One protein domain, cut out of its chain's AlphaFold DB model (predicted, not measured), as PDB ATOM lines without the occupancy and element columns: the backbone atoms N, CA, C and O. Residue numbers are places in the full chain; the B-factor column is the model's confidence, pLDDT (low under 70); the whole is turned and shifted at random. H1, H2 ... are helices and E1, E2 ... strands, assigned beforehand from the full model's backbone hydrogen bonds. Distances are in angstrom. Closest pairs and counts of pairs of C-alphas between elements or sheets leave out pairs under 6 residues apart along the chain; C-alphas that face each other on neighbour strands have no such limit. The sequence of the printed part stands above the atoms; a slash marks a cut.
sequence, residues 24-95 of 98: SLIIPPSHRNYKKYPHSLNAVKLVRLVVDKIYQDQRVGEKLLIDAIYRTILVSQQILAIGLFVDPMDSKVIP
ATOM      1  N   SER A  24      57.819  20.423   3.119       90.62
ATOM      2  CA  SER A  24      56.744  20.958   3.945       90.62
ATOM      3  C   SER A  24      57.087  20.817   5.422       90.62
ATOM      4  O   SER A  24      57.387  19.728   5.912       90.62
ATOM      5  N   LEU A  25      57.049  21.934   6.136       87.19
ATOM      6  CA  LEU A  25      57.381  22.044   7.546       87.19
ATOM      7  C   LEU A  25      56.114  22.226   8.367       87.19
ATOM      8  O   LEU A  25      55.397  23.218   8.227       87.19
ATOM      9  N   ILE A  26      55.874  21.297   9.287       84.00
ATOM     10  CA  ILE A  26      54.865  21.470  10.328       84.00
ATOM     11  C   ILE A  26      55.518  22.243  11.464       84.00
ATOM     12  O   ILE A  26      56.428  21.749  12.129       84.00
ATOM     13  N   ILE A  27      55.059  23.471  11.680       77.50
ATOM     14  CA  ILE A  27      55.621  24.323  12.719       77.50
ATOM     15  C   ILE A  27      54.802  24.172  13.995       77.50
ATOM     16  O   ILE A  27      53.583  24.358  13.961       77.50
ATOM     17  N   PRO A  28      55.440  23.854  15.136       74.44
ATOM     18  CA  PRO A  28      54.717  23.741  16.386       74.44
ATOM     19  C   PRO A  28      54.109  25.102  16.772       74.44
ATOM     20  O   PRO A  28      54.784  26.132  16.650       74.44
ATOM     21  N   PRO A  29      52.881  25.133  17.326       68.88
ATOM     22  CA  PRO A  29      52.198  26.376  17.714       68.88
ATOM     23  C   PRO A  29      52.984  27.270  18.693       68.88
ATOM     24  O   PRO A  29      52.718  28.466  18.826       68.88
ATOM     25  N   SER A  30      53.967  26.707  19.399       75.50
ATOM     26  CA  SER A  30      54.835  27.421  20.336       75.50
ATOM     27  C   SER A  30      55.874  28.329  19.657       75.50
ATOM     28  O   SER A  30      56.385  29.245  20.310       75.50
ATOM     29  N   HIS A  31      56.168  28.146  18.364       74.25
ATOM     30  CA  HIS A  31      57.234  28.881  17.681       74.25
ATOM     31  C   HIS A  31      56.827  30.330  17.362       74.25
ATOM     32  O   HIS A  31      56.043  30.592  16.450       74.25
ATOM     33  N   ARG A  32      57.383  31.297  18.111       74.00
ATOM     34  CA  ARG A  32      56.960  32.716  18.114       74.00
ATOM     35  C   ARG A  32      56.910  33.365  16.728       74.00
ATOM     36  O   ARG A  32      55.957  34.090  16.458       74.00
ATOM     37  N   ASN A  33      57.880  33.070  15.866       76.44
ATOM     38  CA  ASN A  33      58.021  33.721  14.560       76.44
ATOM     39  C   ASN A  33      56.974  33.269  13.532       76.44
ATOM     40  O   ASN A  33      56.727  33.981  12.565       76.44
ATOM     41  N   TYR A  34      56.323  32.124  13.758       71.50
ATOM     42  CA  TYR A  34      55.432  31.509  12.773       71.50
ATOM     43  C   TYR A  34      54.011  31.269  13.294       71.50
ATOM     44  O   TYR A  34      53.195  30.673  12.601       71.50
ATOM     45  N   LYS A  35      53.666  31.797  14.478       67.56
ATOM     46  CA  LYS A  35      52.332  31.647  15.096       67.56
ATOM     47  C   LYS A  35      51.163  32.101  14.218       67.56
ATOM     48  O   LYS A  35      50.037  31.680  14.449       67.56
ATOM     49  N   LYS A  36      51.413  33.001  13.261       71.56
ATOM     50  CA  LYS A  36      50.395  33.547  12.348       71.56
ATOM     51  C   LYS A  36      50.218  32.734  11.065       71.56
ATOM     52  O   LYS A  36      49.384  33.111  10.252       71.56
ATOM     53  N   TYR A  37      50.985  31.664  10.866       70.50
ATOM     54  CA  TYR A  37      50.853  30.808   9.693       70.50
ATOM     55  C   TYR A  37      49.963  29.605  10.037       70.50
ATOM     56  O   TYR A  37      50.381  28.746  10.810       70.50
ATOM     57  N   PRO A  38      48.727  29.540   9.504       58.62
ATOM     58  CA  PRO A  38      47.737  28.531   9.893       58.62
ATOM     59  C   PRO A  38      47.993  27.132   9.302       58.62
ATOM     60  O   PRO A  38      47.256  26.198   9.612       58.62
ATOM     61  N   HIS A  39      49.018  26.971   8.460       69.62
ATOM     62  CA  HIS A  39      49.288  25.753   7.695       69.62
ATOM     63  C   HIS A  39      50.784  25.427   7.646       69.62
ATOM     64  O   HIS A  39      51.626  26.246   8.018       69.62
ATOM     65  N   SER A  40      51.101  24.222   7.166       77.81
ATOM     66  CA  SER A  40      52.470  23.786   6.907       77.81
ATOM     67  C   SER A  40      53.201  24.781   6.003       77.81
ATOM     68  O   SER A  40      52.670  25.198   4.972       77.81
ATOM     69  N   LEU A  41      54.414  25.167   6.394       86.62
ATOM     70  CA  LEU A  41      55.226  26.102   5.628       86.62
ATOM     71  C   LEU A  41      56.052  25.366   4.593       86.62
ATOM     72  O   LEU A  41      56.719  24.383   4.892       86.62
ATOM     73  N   ASN A  42      56.035  25.883   3.376       90.25
ATOM     74  CA  ASN A  42      56.892  25.389   2.320       90.25
ATOM     75  C   ASN A  42      58.316  25.917   2.512       90.25
ATOM     76  O   ASN A  42      58.543  27.063   2.905       90.25
ATOM     77  N   ALA A  43      59.273  25.064   2.207       92.69
ATOM     78  CA  ALA A  43      60.698  25.296   2.243       92.69
ATOM     79  C   ALA A  43      61.357  24.519   1.101       92.69
ATOM     80  O   ALA A  43      60.720  23.716   0.417       92.69
ATOM     81  N   VAL A  44      62.648  24.751   0.914       96.75
ATOM     82  CA  VAL A  44      63.484  23.941   0.031       96.75
ATOM     83  C   VAL A  44      64.388  23.083   0.899       96.75
ATOM     84  O   VAL A  44      64.943  23.568   1.885       96.75
ATOM     85  N   LYS A  45      64.556  21.811   0.546       97.19
ATOM     86  CA  LYS A  45      65.477  20.906   1.235       97.19
ATOM     87  C   LYS A  45      66.672  20.564   0.363       97.19
ATOM     88  O   LYS A  45      66.516  20.099  -0.764       97.19
ATOM     89  N   LEU A  46      67.862  20.766   0.918       98.12
ATOM     90  CA  LEU A  46      69.122  20.273   0.383       98.12
ATOM     91  C   LEU A  46      69.255  18.797   0.758       98.12
ATOM     92  O   LEU A  46      69.700  18.457   1.852       98.12
ATOM     93  N   VAL A  47      68.828  17.914  -0.145       97.12
ATOM     94  CA  VAL A  47      68.834  16.459   0.096       97.12
ATOM     95  C   VAL A  47      70.254  15.913   0.087       97.12
ATOM     96  O   VAL A  47      70.596  15.001   0.835       97.12
ATOM     97  N   ARG A  48      71.086  16.458  -0.801       96.19
ATOM     98  CA  ARG A  48      72.468  16.035  -0.973       96.19
ATOM     99  C   ARG A  48      73.303  17.212  -1.444       96.19
ATOM    100  O   ARG A  48      72.866  17.960  -2.313       96.19
ATOM    101  N   LEU A  49      74.515  17.305  -0.915       97.25
ATOM    102  CA  LEU A  49      75.607  18.117  -1.432       97.25
ATOM    103  C   LEU A  49      76.855  17.246  -1.373       97.25
ATOM    104  O   LEU A  49      77.212  16.741  -0.310       97.25
ATOM    105  N   VAL A  50      77.471  17.005  -2.525       95.56
ATOM    106  CA  VAL A  50      78.659  16.157  -2.633       95.56
ATOM    107  C   VAL A  50      79.705  16.832  -3.497       95.56
ATOM    108  O   VAL A  50      79.395  17.446  -4.515       95.56
ATOM    109  N   VAL A  51      80.954  16.675  -3.082       96.50
ATOM    110  CA  VAL A  51      82.144  17.150  -3.781       96.50
ATOM    111  C   VAL A  51      83.038  15.942  -4.005       96.50
ATOM    112  O   VAL A  51      83.207  15.123  -3.092       96.50
ATOM    113  N   ASP A  52      83.582  15.813  -5.212       95.88
ATOM    114  CA  ASP A  52      84.559  14.766  -5.496       95.88
ATOM    115  C   ASP A  52      85.756  14.901  -4.544       95.88
ATOM    116  O   ASP A  52      86.208  16.006  -4.245       95.88
ATOM    117  N   LYS A  53      86.270  13.770  -4.055       94.12
ATOM    118  CA  LYS A  53      87.328  13.726  -3.039       94.12
ATOM    119  C   LYS A  53      88.559  14.539  -3.427       94.12
ATOM    120  O   LYS A  53      89.152  15.164  -2.556       94.12
ATOM    121  N   ILE A  54      88.930  14.565  -4.710       94.44
ATOM    122  CA  ILE A  54      90.125  15.297  -5.161       94.44
ATOM    123  C   ILE A  54      89.938  16.822  -5.132       94.44
ATOM    124  O   ILE A  54      90.919  17.553  -5.235       94.44
ATOM    125  N   TYR A  55      88.694  17.290  -4.996       93.88
ATOM    126  CA  TYR A  55      88.310  18.704  -4.956       93.88
ATOM    127  C   TYR A  55      87.753  19.150  -3.597       93.88
ATOM    128  O   TYR A  55      87.276  20.282  -3.461       93.88
ATOM    129  N   GLN A  56      87.818  18.287  -2.582       92.81
ATOM    130  CA  GLN A  56      87.529  18.671  -1.200       92.81
ATOM    131  C   GLN A  56      88.590  19.658  -0.689       92.81
ATOM    132  O   GLN A  56      89.676  19.766  -1.257       92.81
ATOM    133  N   ASP A  57      88.223  20.459   0.314       90.56
ATOM    134  CA  ASP A  57      89.045  21.532   0.905       90.56
ATOM    135  C   ASP A  57      89.491  22.652  -0.064       90.56
ATOM    136  O   ASP A  57      90.213  23.573   0.312       90.56
ATOM    137  N   GLN A  58      88.993  22.646  -1.306       95.19
ATOM    138  CA  GLN A  58      89.229  23.689  -2.320       95.19
ATOM    139  C   GLN A  58      88.044  24.650  -2.470       95.19
ATOM    140  O   GLN A  58      87.858  25.310  -3.498       95.19
ATOM    141  N   ARG A  59      87.214  24.724  -1.431       95.25
ATOM    142  CA  ARG A  59      86.028  25.579  -1.352       95.25
ATOM    143  C   ARG A  59      84.924  25.272  -2.373       95.25
ATOM    144  O   ARG A  59      84.095  26.129  -2.688       95.25
ATOM    145  N   VAL A  60      84.938  24.078  -2.971       96.88
ATOM    146  CA  VAL A  60      83.936  23.667  -3.971       96.88
ATOM    147  C   VAL A  60      82.570  23.464  -3.315       96.88
ATOM    148  O   VAL A  60      81.563  23.890  -3.875       96.88
ATOM    149  N   GLY A  61      82.532  22.885  -2.110       96.56
ATOM    150  CA  GLY A  61      81.290  22.657  -1.370       96.56
ATOM    151  C   GLY A  61      80.574  23.960  -1.028       96.56
ATOM    152  O   GLY A  61      79.374  24.078  -1.255       96.56
ATOM    153  N   GLU A  62      81.313  24.969  -0.574       97.25
ATOM    154  CA  GLU A  62      80.775  26.288  -0.239       97.25
ATOM    155  C   GLU A  62      80.217  26.990  -1.476       97.25
ATOM    156  O   GLU A  62      79.149  27.591  -1.410       97.25
ATOM    157  N   LYS A  63      80.888  26.877  -2.631       97.75
ATOM    158  CA  LYS A  63      80.368  27.424  -3.895       97.75
ATOM    159  C   LYS A  63      79.056  26.752  -4.303       97.75
ATOM    160  O   LYS A  63      78.125  27.445  -4.705       97.75
ATOM    161  N   LEU A  64      78.967  25.426  -4.171       98.06
ATOM    162  CA  LEU A  64      77.727  24.685  -4.426       98.06
ATOM    163  C   LEU A  64      76.616  25.080  -3.443       98.06
ATOM    164  O   LEU A  64      75.471  25.237  -3.857       98.06
ATOM    165  N   LEU A  65      76.947  25.286  -2.166       98.00
ATOM    166  CA  LEU A  65      75.992  25.727  -1.149       98.00
ATOM    167  C   LEU A  65      75.474  27.144  -1.430       98.00
ATOM    168  O   LEU A  65      74.273  27.384  -1.340       98.00
ATOM    169  N   ILE A  66      76.350  28.069  -1.832       98.06
ATOM    170  CA  ILE A  66      75.960  29.425  -2.247       98.06
ATOM    171  C   ILE A  66      75.015  29.366  -3.455       98.06
ATOM    172  O   ILE A  66      73.985  30.042  -3.451       98.06
ATOM    173  N   ASP A  67      75.314  28.535  -4.461       98.38
ATOM    174  CA  ASP A  67      74.423  28.345  -5.616       98.38
ATOM    175  C   ASP A  67      73.063  27.755  -5.190       98.38
ATOM    176  O   ASP A  67      72.017  28.225  -5.632       98.38
ATOM    177  N   ALA A  68      73.047  26.788  -4.266       98.25
ATOM    178  CA  ALA A  68      71.815  26.216  -3.720       98.25
ATOM    179  C   ALA A  68      70.955  27.253  -2.970       98.25
ATOM    180  O   ALA A  68      69.728  27.283  -3.129       98.25
ATOM    181  N   ILE A  69      71.584  28.136  -2.186       97.81
ATOM    182  CA  ILE A  69      70.908  29.255  -1.511       97.81
ATOM    183  C   ILE A  69      70.335  30.221  -2.550       97.81
ATOM    184  O   ILE A  69      69.163  30.591  -2.463       97.81
ATOM    185  N   TYR A  70      71.119  30.582  -3.568       97.94
ATOM    186  CA  TYR A  70      70.664  31.459  -4.644       97.94
ATOM    187  C   TYR A  70      69.447  30.880  -5.377       97.94
ATOM    188  O   TYR A  70      68.445  31.572  -5.559       97.94
ATOM    189  N   ARG A  71      69.465  29.586  -5.713       96.94
ATOM    190  CA  ARG A  71      68.304  28.918  -6.323       96.94
ATOM    191  C   ARG A  71      67.091  28.885  -5.407       96.94
ATOM    192  O   ARG A  71      65.976  29.047  -5.889       96.94
ATOM    193  N   THR A  72      67.293  28.735  -4.101       97.00
ATOM    194  CA  THR A  72      66.201  28.809  -3.119       97.00
ATOM    195  C   THR A  72      65.562  30.199  -3.092       97.00
ATOM    196  O   THR A  72      64.340  30.303  -3.025       97.00
ATOM    197  N   ILE A  73      66.363  31.264  -3.218       96.62
ATOM    198  CA  ILE A  73      65.861  32.642  -3.346       96.62
ATOM    199  C   ILE A  73      65.067  32.817  -4.647       96.62
ATOM    200  O   ILE A  73      64.020  33.451  -4.642       96.62
ATOM    201  N   LEU A  74      65.522  32.248  -5.766       96.19
ATOM    202  CA  LEU A  74      64.760  32.310  -7.019       96.19
ATOM    203  C   LEU A  74      63.419  31.571  -6.913       96.19
ATOM    204  O   LEU A  74      62.399  32.084  -7.366       96.19
ATOM    205  N   VAL A  75      63.396  30.403  -6.265       94.19
ATOM    206  CA  VAL A  75      62.154  29.665  -5.984       94.19
ATOM    207  C   VAL A  75      61.211  30.497  -5.109       94.19
ATOM    208  O   VAL A  75      60.012  30.549  -5.388       94.19
ATOM    209  N   SER A  76      61.742  31.200  -4.100       93.56
ATOM    210  CA  SER A  76      60.926  32.006  -3.184       93.56
ATOM    211  C   SER A  76      60.253  33.220  -3.842       93.56
ATOM    212  O   SER A  76      59.296  33.765  -3.290       93.56
ATOM    213  N   GLN A  77      60.706  33.630  -5.032       94.81
ATOM    214  CA  GLN A  77      60.066  34.684  -5.830       94.81
ATOM    215  C   GLN A  77      58.784  34.212  -6.529       94.81
ATOM    216  O   GLN A  77      57.962  35.042  -6.911       94.81
ATOM    217  N   GLN A  78      58.612  32.901  -6.718       92.50
ATOM    218  CA  GLN A  78      57.469  32.322  -7.435       92.50
ATOM    219  C   GLN A  78      56.491  31.615  -6.497       92.50
ATOM    220  O   GLN A  78      55.279  31.683  -6.696       92.50
ATOM    221  N   ILE A  79      57.014  30.941  -5.475       87.69
ATOM    222  CA  ILE A  79      56.232  30.250  -4.452       87.69
ATOM    223  C   ILE A  79      56.737  30.642  -3.070       87.69
ATOM    224  O   ILE A  79      57.909  30.954  -2.895       87.69
ATOM    225  N   LEU A  80      55.874  30.599  -2.057       85.38
ATOM    226  CA  LEU A  80      56.321  30.827  -0.686       85.38
ATOM    227  C   LEU A  80      57.299  29.711  -0.291       85.38
ATOM    228  O   LEU A  80      56.898  28.558  -0.204       85.38
ATOM    229  N   ALA A  81      58.564  30.054  -0.057       90.88
ATOM    230  CA  ALA A  81      59.579  29.167   0.495       90.88
ATOM    231  C   ALA A  81      60.300  29.905   1.626       90.88
ATOM    232  O   ALA A  81      60.905  30.952   1.398       90.88
ATOM    233  N   ILE A  82      60.216  29.389   2.853       90.50
ATOM    234  CA  ILE A  82      60.698  30.105   4.046       90.50
ATOM    235  C   ILE A  82      62.212  30.010   4.256       90.50
ATOM    236  O   ILE A  82      62.751  30.685   5.129       90.50
ATOM    237  N   GLY A  83      62.892  29.151   3.497       92.88
ATOM    238  CA  GLY A  83      64.332  28.958   3.596       92.88
ATOM    239  C   GLY A  83      64.812  27.639   3.001       92.88
ATOM    240  O   GLY A  83      64.021  26.838   2.494       92.88
ATOM    241  N   LEU A  84      66.127  27.444   3.093       96.25
ATOM    242  CA  LEU A  84      66.825  26.210   2.746       96.25
ATOM    243  C   LEU A  84      67.084  25.403   4.020       96.25
ATOM    244  O   LEU A  84      67.656  25.920   4.977       96.25
ATOM    245  N   PHE A  85      66.687  24.137   4.018       95.06
ATOM    246  CA  PHE A  85      66.862  23.216   5.135       95.06
ATOM    247  C   PHE A  85      67.798  22.086   4.735       95.06
ATOM    248  O   PHE A  85      67.737  21.578   3.614       95.06
ATOM    249  N   VAL A  86      68.644  21.672   5.667       95.56
ATOM    250  CA  VAL A  86      69.565  20.553   5.495       95.56
ATOM    251  C   VAL A  86      69.512  19.681   6.738       95.56
ATOM    252  O   VAL A  86      69.424  20.201   7.848       95.56
ATOM    253  N   ASP A  87      69.585  18.369   6.535       93.50
ATOM    254  CA  ASP A  87      69.820  17.409   7.608       93.50
ATOM    255  C   ASP A  87      71.262  16.903   7.466       93.50
ATOM    256  O   ASP A  87      71.545  16.095   6.575       93.50
ATOM    257  N   PRO A  88      72.204  17.404   8.285       93.75
ATOM    258  CA  PRO A  88      73.573  16.906   8.311       93.75
ATOM    259  C   PRO A  88      73.600  15.390   8.538       93.75
ATOM    260  O   PRO A  88      72.946  14.885   9.449       93.75
ATOM    261  N   MET A  89      74.369  14.663   7.721       91.75
ATOM    262  CA  MET A  89      74.453  13.198   7.812       91.75
ATOM    263  C   MET A  89      75.059  12.727   9.142       91.75
ATOM    264  O   MET A  89      74.668  11.686   9.665       91.75
ATOM    265  N   ASP A  90      76.012  13.485   9.686       93.31
ATOM    266  CA  ASP A  90      76.603  13.244  10.997       93.31
ATOM    267  C   ASP A  90      77.033  14.562  11.663       93.31
ATOM    268  O   ASP A  90      76.970  15.642  11.073       93.31
ATOM    269  N   SER A  91      77.483  14.482  12.915       94.31
ATOM    270  CA  SER A  91      77.918  15.657  13.673       94.31
ATOM    271  C   SER A  91      79.193  16.314  13.136       94.31
ATOM    272  O   SER A  91      79.435  17.484  13.429       94.31
ATOM    273  N   LYS A  92      80.003  15.605  12.342       93.88
ATOM    274  CA  LYS A  92      81.272  16.116  11.804       93.88
ATOM    275  C   LYS A  92      81.050  17.093  10.659       93.88
ATOM    276  O   LYS A  92      81.903  17.946  10.441       93.88
ATOM    277  N   VAL A  93      79.928  16.985   9.943       93.88
ATOM    278  CA  VAL A  93      79.591  17.903   8.843       93.88
ATOM    279  C   VAL A  93      78.807  19.136   9.305       93.88
ATOM    280  O   VAL A  93      78.674  20.087   8.545       93.88
ATOM    281  N   ILE A  94      78.317  19.175  10.548       94.88
ATOM    282  CA  ILE A  94      77.592  20.341  11.087       94.88
ATOM    283  C   ILE A  94      78.397  21.650  10.950       94.88
ATOM    284  O   ILE A  94      77.814  22.619  10.465       94.88
ATOM    285  N   PRO A  95      79.708  21.701  11.275       95.44
ATOM    286  CA  PRO A  95      80.493  22.932  11.155       95.44
ATOM    287  C   PRO A  95      80.601  23.484   9.730       95.44
ATOM    288  O   PRO A  95      80.898  24.656   9.566       95.44
TER     289      PRO A  95
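AT A GLANCE: This is residues 24 to 95 of the 98 residues of an uncharacterized protein of Xenorhabdus nematophila (strain ATCC 19061 / DSM 3370 / CCUG 14189 / LMG 1036 / NCIMB 9965 / AN6) (UniProt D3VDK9). Look first for one long strand, E1, with a single helix, H1, that folds back along it, and a very short strand, E2, that pairs with E1 near its middle. A loop of residues 24 to 40 lies at one end of this flat, thin body, and residues 53 to 58 stick out at the other. The printed part has 72 residues, with one named helix and two named strands in the order E1, H1, E2; the sheet, E1 beside E2, is parallel. The class is mixed, helices and strands, with under half of the residues, 31, in named elements. The whole is loose, with a radius of gyration of the C-alphas of 15.1 A and spans of 47 by 29 by 16 A.

HOW THE PARTS SIT: Start at residues 24 to 25, which make a short antiparallel pairing with residues 41 to 42 of E1, residues 41 to 51. From E1, go on to H1, residues 60 to 76; their closest C-alphas, those of Val 51 and Gly 61, are 6.1 A apart, and 8 pairs of C-alphas are within 8 A. In H1 you will find every O i to N i+4 pair within hydrogen-bond range. Next comes E2, residues 84 to 86, the parallel neighbour of E1, at 55 degrees between their directions. Check N 46 and O 85, and N 85 and O 44: each pair is 2.8 A apart, within hydrogen-bond range. C-alphas 45 and 85 face each other at 4.7 A. The closest C-alphas of H1 and E2 are those of Thr 72 and Leu 84, 6.4 A apart. E1, H1 and E2 form a strand-helix-strand unit, two parallel neighbour strands with a helix between them along the chain, and its crossover is right-handed.

IN THESE COORDINATES: Find C-alpha 41 at (55.226, 26.102, 5.628); from there E1 runs 29.9 A to C-alpha 51 at (82.144, 17.150, -3.781). H1 begins at C-alpha 60 and runs 24.5 A to C-alpha 76. E2 covers 6.9 A and ends at C-alpha 86, at (69.565, 20.553, 5.495).

THE WHOLE: The two C-alphas farthest apart are those of Lys 36 and Ile 54, at 47.1 A. The printed part has no cut, and the links from E1 to H1 and from H1 to E2, of 8 and 7 residues, are both short. Residues 53 to 58 stand free. The mean pLDDT of the printed part is 90.0; look for values under 70 at residues 29, 35 and 38 to 39, where the model's confidence is low.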